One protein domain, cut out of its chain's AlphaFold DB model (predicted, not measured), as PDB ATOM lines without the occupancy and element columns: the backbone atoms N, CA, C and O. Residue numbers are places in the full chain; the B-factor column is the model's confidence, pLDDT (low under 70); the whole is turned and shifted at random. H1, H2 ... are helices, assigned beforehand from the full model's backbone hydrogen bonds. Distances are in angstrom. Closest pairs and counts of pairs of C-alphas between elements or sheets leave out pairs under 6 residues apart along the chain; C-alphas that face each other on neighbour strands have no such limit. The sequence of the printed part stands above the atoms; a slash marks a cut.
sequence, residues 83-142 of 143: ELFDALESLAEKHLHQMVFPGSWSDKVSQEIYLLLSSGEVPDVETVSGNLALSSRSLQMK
ATOM      1  N   GLU A  83      14.600  26.021 -55.158       91.44
ATOM      2  CA  GLU A  83      14.964  26.485 -53.822       91.44
ATOM      3  C   GLU A  83      13.860  27.359 -53.215       91.44
ATOM      4  O   GLU A  83      13.480  27.170 -52.061       91.44
ATOM      5  N   LEU A  84      13.312  28.297 -53.999       89.62
ATOM      6  CA  LEU A  84      12.187  29.124 -53.558       89.62
ATOM      7  C   LEU A  84      10.923  28.286 -53.357       89.62
ATOM      8  O   LEU A  84      10.201  28.507 -52.389       89.62
ATOM      9  N   PHE A  85      10.658  27.337 -54.257       89.56
ATOM     10  CA  PHE A  85       9.527  26.425 -54.130       89.56
ATOM     11  C   PHE A  85       9.607  25.623 -52.829       89.56
ATOM     12  O   PHE A  85       8.673  25.679 -52.039       89.56
ATOM     13  N   ASP A  86      10.737  24.968 -52.557       93.56
ATOM     14  CA  ASP A  86      10.925  24.150 -51.355       93.56
ATOM     15  C   ASP A  86      10.779  24.996 -50.069       93.56
ATOM     16  O   ASP A  86      10.178  24.558 -49.085       93.56
ATOM     17  N   ALA A  87      11.265  26.244 -50.081       93.69
ATOM     18  CA  ALA A  87      11.097  27.175 -48.965       93.69
ATOM     19  C   ALA A  87       9.632  27.605 -48.755       93.69
ATOM     20  O   ALA A  87       9.163  27.657 -47.615       93.69
ATOM     21  N   LEU A  88       8.910  27.919 -49.837       91.69
ATOM     22  CA  LEU A  88       7.495  28.296 -49.779       91.69
ATOM     23  C   LEU A  88       6.608  27.118 -49.368       91.69
ATOM     24  O   LEU A  88       5.695  27.318 -48.573       91.69
ATOM     25  N   GLU A  89       6.896  25.912 -49.856       94.06
ATOM     26  CA  GLU A  89       6.178  24.687 -49.498       94.06
ATOM     27  C   GLU A  89       6.327  24.402 -47.999       94.06
ATOM     28  O   GLU A  89       5.331  24.275 -47.292       94.06
ATOM     29  N   SER A  90       7.556  24.435 -47.469       93.00
ATOM     30  CA  SER A  90       7.798  24.233 -46.034       93.00
ATOM     31  C   SER A  90       7.100  25.287 -45.164       93.00
ATOM     32  O   SER A  90       6.556  24.979 -44.097       93.00
ATOM     33  N   LEU A  91       7.079  26.545 -45.616       91.81
ATOM     34  CA  LEU A  91       6.357  27.612 -44.930       91.81
ATOM     35  C   LEU A  91       4.840  27.368 -44.961       91.81
ATOM     36  O   LEU A  91       4.181  27.513 -43.930       91.81
ATOM     37  N   ALA A  92       4.292  26.970 -46.111       90.38
ATOM     38  CA  ALA A  92       2.879  26.651 -46.274       90.38
ATOM     39  C   ALA A  92       2.459  25.463 -45.397       90.38
ATOM     40  O   ALA A  92       1.455  25.562 -44.691       90.38
ATOM     41  N   GLU A  93       3.253  24.390 -45.353       90.62
ATOM     42  CA  GLU A  93       3.044  23.253 -44.451       90.62
ATOM     43  C   GLU A  93       3.024  23.702 -42.989       90.62
ATOM     44  O   GLU A  93       2.110  23.355 -42.240       90.62
ATOM     45  N   LYS A  94       3.983  24.538 -42.572       86.94
ATOM     46  CA  LYS A  94       4.017  25.082 -41.210       86.94
ATOM     47  C   LYS A  94       2.764  25.901 -40.890       86.94
ATOM     48  O   LYS A  94       2.206  25.742 -39.804       86.94
ATOM     49  N   HIS A  95       2.311  26.753 -41.810       83.19
ATOM     50  CA  HIS A  95       1.083  27.532 -41.628       83.19
ATOM     51  C   HIS A  95      -0.161  26.643 -41.569       83.19
ATOM     52  O   HIS A  95      -0.994  26.833 -40.686       83.19
ATOM     53  N   LEU A  96      -0.266  25.637 -42.440       83.06
ATOM     54  CA  LEU A  96      -1.345  24.649 -42.392       83.06
ATOM     55  C   LEU A  96      -1.344  23.903 -41.055       83.06
ATOM     56  O   LEU A  96      -2.390  23.782 -40.424       83.06
ATOM     57  N   HIS A  97      -0.182  23.466 -40.569       79.25
ATOM     58  CA  HIS A  97      -0.069  22.826 -39.261       79.25
ATOM     59  C   HIS A  97      -0.503  23.745 -38.116       79.25
ATOM     60  O   HIS A  97      -1.182  23.277 -37.209       79.25
ATOM     61  N   GLN A  98      -0.170  25.036 -38.163       73.50
ATOM     62  CA  GLN A  98      -0.627  26.016 -37.171       73.50
ATOM     63  C   GLN A  98      -2.141  26.255 -37.235       73.50
ATOM     64  O   GLN A  98      -2.774  26.402 -36.195       73.50
ATOM     65  N   MET A  99      -2.727  26.252 -38.436       69.19
ATOM     66  CA  MET A  99      -4.177  26.360 -38.626       69.19
ATOM     67  C   MET A  99      -4.922  25.102 -38.160       69.19
ATOM     68  O   MET A  99      -6.030  25.198 -37.648       69.19
ATOM     69  N   VAL A 100      -4.348  23.912 -38.332       66.69
ATOM     70  CA  VAL A 100      -4.997  22.648 -37.938       66.69
ATOM     71  C   VAL A 100      -4.760  22.329 -36.455       66.69
ATOM     72  O   VAL A 100      -5.624  21.745 -35.802       66.69
ATOM     73  N   PHE A 101      -3.616  22.735 -35.902       63.59
ATOM     74  CA  PHE A 101      -3.222  22.497 -34.514       63.59
ATOM     75  C   PHE A 101      -2.769  23.806 -33.857       63.59
ATOM     76  O   PHE A 101      -1.565  24.043 -33.717       63.59
ATOM     77  N   PRO A 102      -3.709  24.663 -33.426       65.31
ATOM     78  CA  PRO A 102      -3.355  25.904 -32.756       65.31
ATOM     79  C   PRO A 102      -2.629  25.590 -31.437       65.31
ATOM     80  O   PRO A 102      -3.189  24.987 -30.512       65.31
ATOM     81  N   GLY A 103      -1.337  25.935 -31.395       71.69
ATOM     82  CA  GLY A 103      -0.405  25.522 -30.343       71.69
ATOM     83  C   GLY A 103      -0.622  26.252 -29.017       71.69
ATOM     84  O   GLY A 103      -0.499  25.643 -27.953       71.69
ATOM     85  N   SER A 104      -0.994  27.533 -29.065       84.94
ATOM     86  CA  SER A 104      -1.309  28.363 -27.896       84.94
ATOM     87  C   SER A 104      -2.794  28.741 -27.822       84.94
ATOM     88  O   SER A 104      -3.555  28.575 -28.775       84.94
ATOM     89  N   TRP A 105      -3.236  29.265 -26.673       88.00
ATOM     90  CA  TRP A 105      -4.585  29.834 -26.544       88.00
ATOM     91  C   TRP A 105      -4.767  31.095 -27.389       88.00
ATOM     92  O   TRP A 105      -5.851  31.300 -27.929       88.00
ATOM     93  N   SER A 106      -3.709  31.887 -27.566       87.31
ATOM     94  CA  SER A 106      -3.711  33.037 -28.469       87.31
ATOM     95  C   SER A 106      -3.937  32.602 -29.918       87.31
ATOM     96  O   SER A 106      -4.783  33.188 -30.584       87.31
ATOM     97  N   ASP A 107      -3.290  31.521 -30.372       84.56
ATOM     98  CA  ASP A 107      -3.495  30.983 -31.727       84.56
ATOM     99  C   ASP A 107      -4.944  30.527 -31.937       84.56
ATOM    100  O   ASP A 107      -5.543  30.832 -32.965       84.56
ATOM    101  N   LYS A 108      -5.538  29.855 -30.938       86.31
ATOM    102  CA  LYS A 108      -6.948  29.420 -30.968       86.31
ATOM    103  C   LYS A 108      -7.904  30.602 -31.095       86.31
ATOM    104  O   LYS A 108      -8.833  30.559 -31.892       86.31
ATOM    105  N   VAL A 109      -7.665  31.661 -30.323       90.25
ATOM    106  CA  VAL A 109      -8.473  32.888 -30.370       90.25
ATOM    107  C   VAL A 109      -8.307  33.607 -31.706       90.25
ATOM    108  O   VAL A 109      -9.302  33.995 -32.310       90.25
ATOM    109  N   SER A 110      -7.077  33.757 -32.201       88.94
ATOM    110  CA  SER A 110      -6.816  34.374 -33.505       88.94
ATOM    111  C   SER A 110      -7.444  33.589 -34.657       88.94
ATOM    112  O   SER A 110      -7.983  34.199 -35.579       88.94
ATOM    113  N   GLN A 111      -7.417  32.256 -34.597       86.81
ATOM    114  CA  GLN A 111      -8.075  31.394 -35.575       86.81
ATOM    115  C   GLN A 111      -9.594  31.590 -35.572       86.81
ATOM    116  O   GLN A 111     -10.185  31.748 -36.637       86.81
ATOM    117  N   GLU A 112     -10.218  31.622 -34.396       89.50
ATOM    118  CA  GLU A 112     -11.665  31.810 -34.276       89.50
ATOM    119  C   GLU A 112     -12.105  33.183 -34.805       89.50
ATOM    120  O   GLU A 112     -13.037  33.293 -35.596       89.50
ATOM    121  N   ILE A 113     -11.356  34.233 -34.455       90.31
ATOM    122  CA  ILE A 113     -11.551  35.587 -34.989       90.31
ATOM    123  C   ILE A 113     -11.460  35.588 -36.519       90.31
ATOM    124  O   ILE A 113     -12.290  36.205 -37.185       90.31
ATOM    125  N   TYR A 114     -10.468  34.899 -37.089       87.69
ATOM    126  CA  TYR A 114     -10.305  34.811 -38.538       87.69
ATOM    127  C   TYR A 114     -11.487  34.106 -39.215       87.69
ATOM    128  O   TYR A 114     -11.946  34.564 -40.264       87.69
ATOM    129  N   LEU A 115     -11.998  33.022 -38.626       87.31
ATOM    130  CA  LEU A 115     -13.152  32.289 -39.150       87.31
ATOM    131  C   LEU A 115     -14.415  33.158 -39.160       87.31
ATOM    132  O   LEU A 115     -15.074  33.235 -40.197       87.31
ATOM    133  N   LEU A 116     -14.689  33.873 -38.065       89.81
ATOM    134  CA  LEU A 116     -15.826  34.796 -37.949       89.81
ATOM    135  C   LEU A 116     -15.728  35.948 -38.959       89.81
ATOM    136  O   LEU A 116     -16.676  36.247 -39.680       89.81
ATOM    137  N   LEU A 117     -14.548  36.555 -39.102       89.38
ATOM    138  CA  LEU A 117     -14.350  37.617 -40.094       89.38
ATOM    139  C   LEU A 117     -14.513  37.104 -41.530       89.38
ATOM    140  O   LEU A 117     -15.058  37.808 -42.380       89.38
ATOM    141  N   SER A 118     -14.067  35.876 -41.806       81.88
ATOM    142  CA  SER A 118     -14.184  35.255 -43.130       81.88
ATOM    143  C   SER A 118     -15.631  34.906 -43.495       81.88
ATOM    144  O   SER A 118     -15.964  34.890 -44.680       81.88
ATOM    145  N   SER A 119     -16.498  34.660 -42.505       85.88
ATOM    146  CA  SER A 119     -17.945  34.496 -42.707       85.88
ATOM    147  C   SER A 119     -18.713  35.825 -42.743       85.88
ATOM    148  O   SER A 119     -19.904  35.828 -43.053       85.88
ATOM    149  N   GLY A 120     -18.043  36.957 -42.495       84.62
ATOM    150  CA  GLY A 120     -18.654  38.288 -42.457       84.62
ATOM    151  C   GLY A 120     -19.273  38.657 -41.105       84.62
ATOM    152  O   GLY A 120     -20.020  39.633 -41.025       84.62
ATOM    153  N   GLU A 121     -18.972  37.901 -40.050       88.75
ATOM    154  CA  GLU A 121     -19.412  38.162 -38.681       88.75
ATOM    155  C   GLU A 121     -18.405  39.053 -37.934       88.75
ATOM    156  O   GLU A 121     -17.196  39.005 -38.174       88.75
ATOM    157  N   VAL A 122     -18.900  39.893 -37.018       90.38
ATOM    158  CA  VAL A 122     -18.044  40.723 -36.156       90.38
ATOM    159  C   VAL A 122     -17.685  39.913 -34.910       90.38
ATOM    160  O   VAL A 122     -18.583  39.587 -34.139       90.38
ATOM    161  N   PRO A 123     -16.402  39.589 -34.683       90.06
ATOM    162  CA  PRO A 123     -16.000  38.786 -33.537       90.06
ATOM    163  C   PRO A 123     -16.108  39.576 -32.225       90.06
ATOM    164  O   PRO A 123     -15.582  40.687 -32.117       90.06
ATOM    165  N   ASP A 124     -16.722  38.968 -31.207       93.88
ATOM    166  CA  ASP A 124     -16.734  39.446 -29.818       93.88
ATOM    167  C   ASP A 124     -16.226  38.368 -28.839       93.88
ATOM    168  O   ASP A 124     -16.033  37.202 -29.199       93.88
ATOM    169  N   VAL A 125     -15.929  38.768 -27.596       92.06
ATOM    170  CA  VAL A 125     -15.285  37.872 -26.621       92.06
ATOM    171  C   VAL A 125     -16.228  36.762 -26.154       92.06
ATOM    172  O   VAL A 125     -15.779  35.651 -25.871       92.06
ATOM    173  N   GLU A 126     -17.529  37.030 -26.096       93.88
ATOM    174  CA  GLU A 126     -18.564  36.063 -25.743       93.88
ATOM    175  C   GLU A 126     -18.653  34.952 -26.797       93.88
ATOM    176  O   GLU A 126     -18.571  33.774 -26.451       93.88
ATOM    177  N   THR A 127     -18.719  35.324 -28.071       91.56
ATOM    178  CA  THR A 127     -18.806  34.434 -29.233       91.56
ATOM    179  C   THR A 127     -17.545  33.592 -29.367       91.56
ATOM    180  O   THR A 127     -17.619  32.367 -29.430       91.56
ATOM    181  N   VAL A 128     -16.366  34.222 -29.307       93.25
ATOM    182  CA  VAL A 128     -15.086  33.503 -29.396       93.25
ATOM    183  C   VAL A 128     -14.895  32.546 -28.214       93.25
ATOM    184  O   VAL A 128     -14.472  31.405 -28.401       93.25
ATOM    185  N   SER A 129     -15.223  32.965 -26.985       92.94
ATOM    186  CA  SER A 129     -15.121  32.073 -25.820       92.94
ATOM    187  C   SER A 129     -16.118  30.914 -25.878       92.94
ATOM    188  O   SER A 129     -15.734  29.780 -25.584       92.94
ATOM    189  N   GLY A 130     -17.347  31.166 -26.343       92.00
ATOM    190  CA  GLY A 130     -18.372  30.150 -26.567       92.00
ATOM    191  C   GLY A 130     -17.944  29.095 -27.585       92.00
ATOM    192  O   GLY A 130     -18.044  27.901 -27.297       92.00
ATOM    193  N   ASN A 131     -17.375  29.517 -28.718       90.75
ATOM    194  CA  ASN A 131     -16.876  28.614 -29.760       90.75
ATOM    195  C   ASN A 131     -15.690  27.761 -29.273       90.75
ATOM    196  O   ASN A 131     -15.539  26.607 -29.671       90.75
ATOM    197  N   LEU A 132     -14.902  28.279 -28.324       90.25
ATOM    198  CA  LEU A 132     -13.818  27.552 -27.654       90.25
ATOM    199  C   LEU A 132     -14.265  26.765 -26.403       90.25
ATOM    200  O   LEU A 132     -13.411  26.240 -25.683       90.25
ATOM    201  N   ALA A 133     -15.575  26.670 -26.131       90.94
ATOM    202  CA  ALA A 133     -16.167  26.016 -24.958       90.94
ATOM    203  C   ALA A 133     -15.606  26.518 -23.606       90.94
ATOM    204  O   ALA A 133     -15.414  25.750 -22.658       90.94
ATOM    205  N   LEU A 134     -15.339  27.822 -23.511       91.44
ATOM    206  CA  LEU A 134     -14.853  28.507 -22.315       91.44
ATOM    207  C   LEU A 134     -15.775  29.662 -21.920       91.44
ATOM    208  O   LEU A 134     -16.483  30.234 -22.738       91.44
ATOM    209  N   SER A 135     -15.717  30.064 -20.650       93.94
ATOM    210  CA  SER A 135     -16.234  31.378 -20.258       93.94
ATOM    211  C   SER A 135     -15.250  32.482 -20.649       93.94
ATOM    212  O   SER A 135     -14.036  32.253 -20.615       93.94
ATOM    213  N   SER A 136     -15.738  33.701 -20.906       92.50
ATOM    214  CA  SER A 136     -14.892  34.866 -21.222       92.50
ATOM    215  C   SER A 136     -13.769  35.063 -20.195       92.50
ATOM    216  O   SER A 136     -12.617  35.281 -20.559       92.50
ATOM    217  N   ARG A 137     -14.067  34.874 -18.898       92.38
ATOM    218  CA  ARG A 137     -13.071  34.935 -17.812       92.38
ATOM    219  C   ARG A 137     -12.005  33.844 -17.929       92.38
ATOM    220  O   ARG A 137     -10.831  34.111 -17.704       92.38
ATOM    221  N   SER A 138     -12.403  32.614 -18.252       91.38
ATOM    222  CA  SER A 138     -11.457  31.498 -18.391       91.38
ATOM    223  C   SER A 138     -10.557  31.683 -19.604       91.38
ATOM    224  O   SER A 138      -9.374  31.359 -19.529       91.38
ATOM    225  N   LEU A 139     -11.102  32.230 -20.694       89.81
ATOM    226  CA  LEU A 139     -10.340  32.577 -21.886       89.81
ATOM    227  C   LEU A 139      -9.316  33.681 -21.586       89.81
ATOM    228  O   LEU A 139      -8.139  33.501 -21.866       89.81
ATOM    229  N   GLN A 140      -9.733  34.764 -20.926       91.38
ATOM    230  CA  GLN A 140      -8.850  35.878 -20.546       91.38
ATOM    231  C   GLN A 140      -7.704  35.474 -19.608       91.38
ATOM    232  O   GLN A 140      -6.649  36.086 -19.663       91.38
ATOM    233  N   MET A 141      -7.881  34.457 -18.756       90.88
ATOM    234  CA  MET A 141      -6.791  33.943 -17.908       90.88
ATOM    235  C   MET A 141      -5.802  33.033 -18.652       90.88
ATOM    236  O   MET A 141      -4.748  32.710 -18.110       90.88
ATOM    237  N   LYS A 142      -6.184  32.528 -19.829       85.00
ATOM    238  CA  LYS A 142      -5.394  31.593 -20.641       85.00
ATOM    239  C   LYS A 142      -4.611  32.289 -21.760       85.00
ATOM    240  O   LYS A 142      -3.733  31.642 -22.333       85.00
TER     241      LYS A 142
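AT A GLANCE: This is residues 83 to 142 of the 143 residues of the protein "AraC family transcriptional regulator" of Desulfobacteraceae bacterium (UniProt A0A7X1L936). A long straight helix, H1, sticks out as an arm with residues 83 to 97 from a small body in which H2 stands crosswise and the short helices H3 and H4 pack in sequence beyond it. The printed part has 60 residues, with four named helices in the order H1, H2, H3, H4 and no named strand; the class is all helix. It is loose, with a radius of gyration of the C-alphas of 14.4 A, and spans 46 by 26 by 13 A.

HOW THE PARTS SIT: H1, residues 83 to 100, is close to but not clearly touching H2, residues 105 to 119; their closest C-alphas, of Met 99 and Gln 111, are 7.1 A apart, and their lines are about perpendicular at 86 degrees. H2, with residues 109 to 113 alone, touches H3, residues 125 to 131; the closest C-alphas, of Glu 112 and Val 128, are 6.2 A apart, and the lines are about perpendicular at 89 degrees. H3 touches H4, residues 136 to 140, with the closest C-alphas, of Ser 129 and Ser 136, 5.4 A apart. H1 is apart from H3 and H4. In H1, H2, H3 and H4 every O i to N i+4 pair is within hydrogen-bond range.

IN THESE COORDINATES: H1 begins at C-alpha 83 (14.964, 26.485, -53.822) and is 25.8 A long; H2 is 21.5 A, H3 9.9 A and H4 6.2 A, ending at C-alpha 140 (-8.850, 35.878, -20.546).

THE WHOLE: The C-alphas farthest apart, of Glu 83 and Arg 137, are 46.4 A apart. The printed part has no cut, and its three links between helices are tight. Residues 99 to 102 have pLDDT under 70.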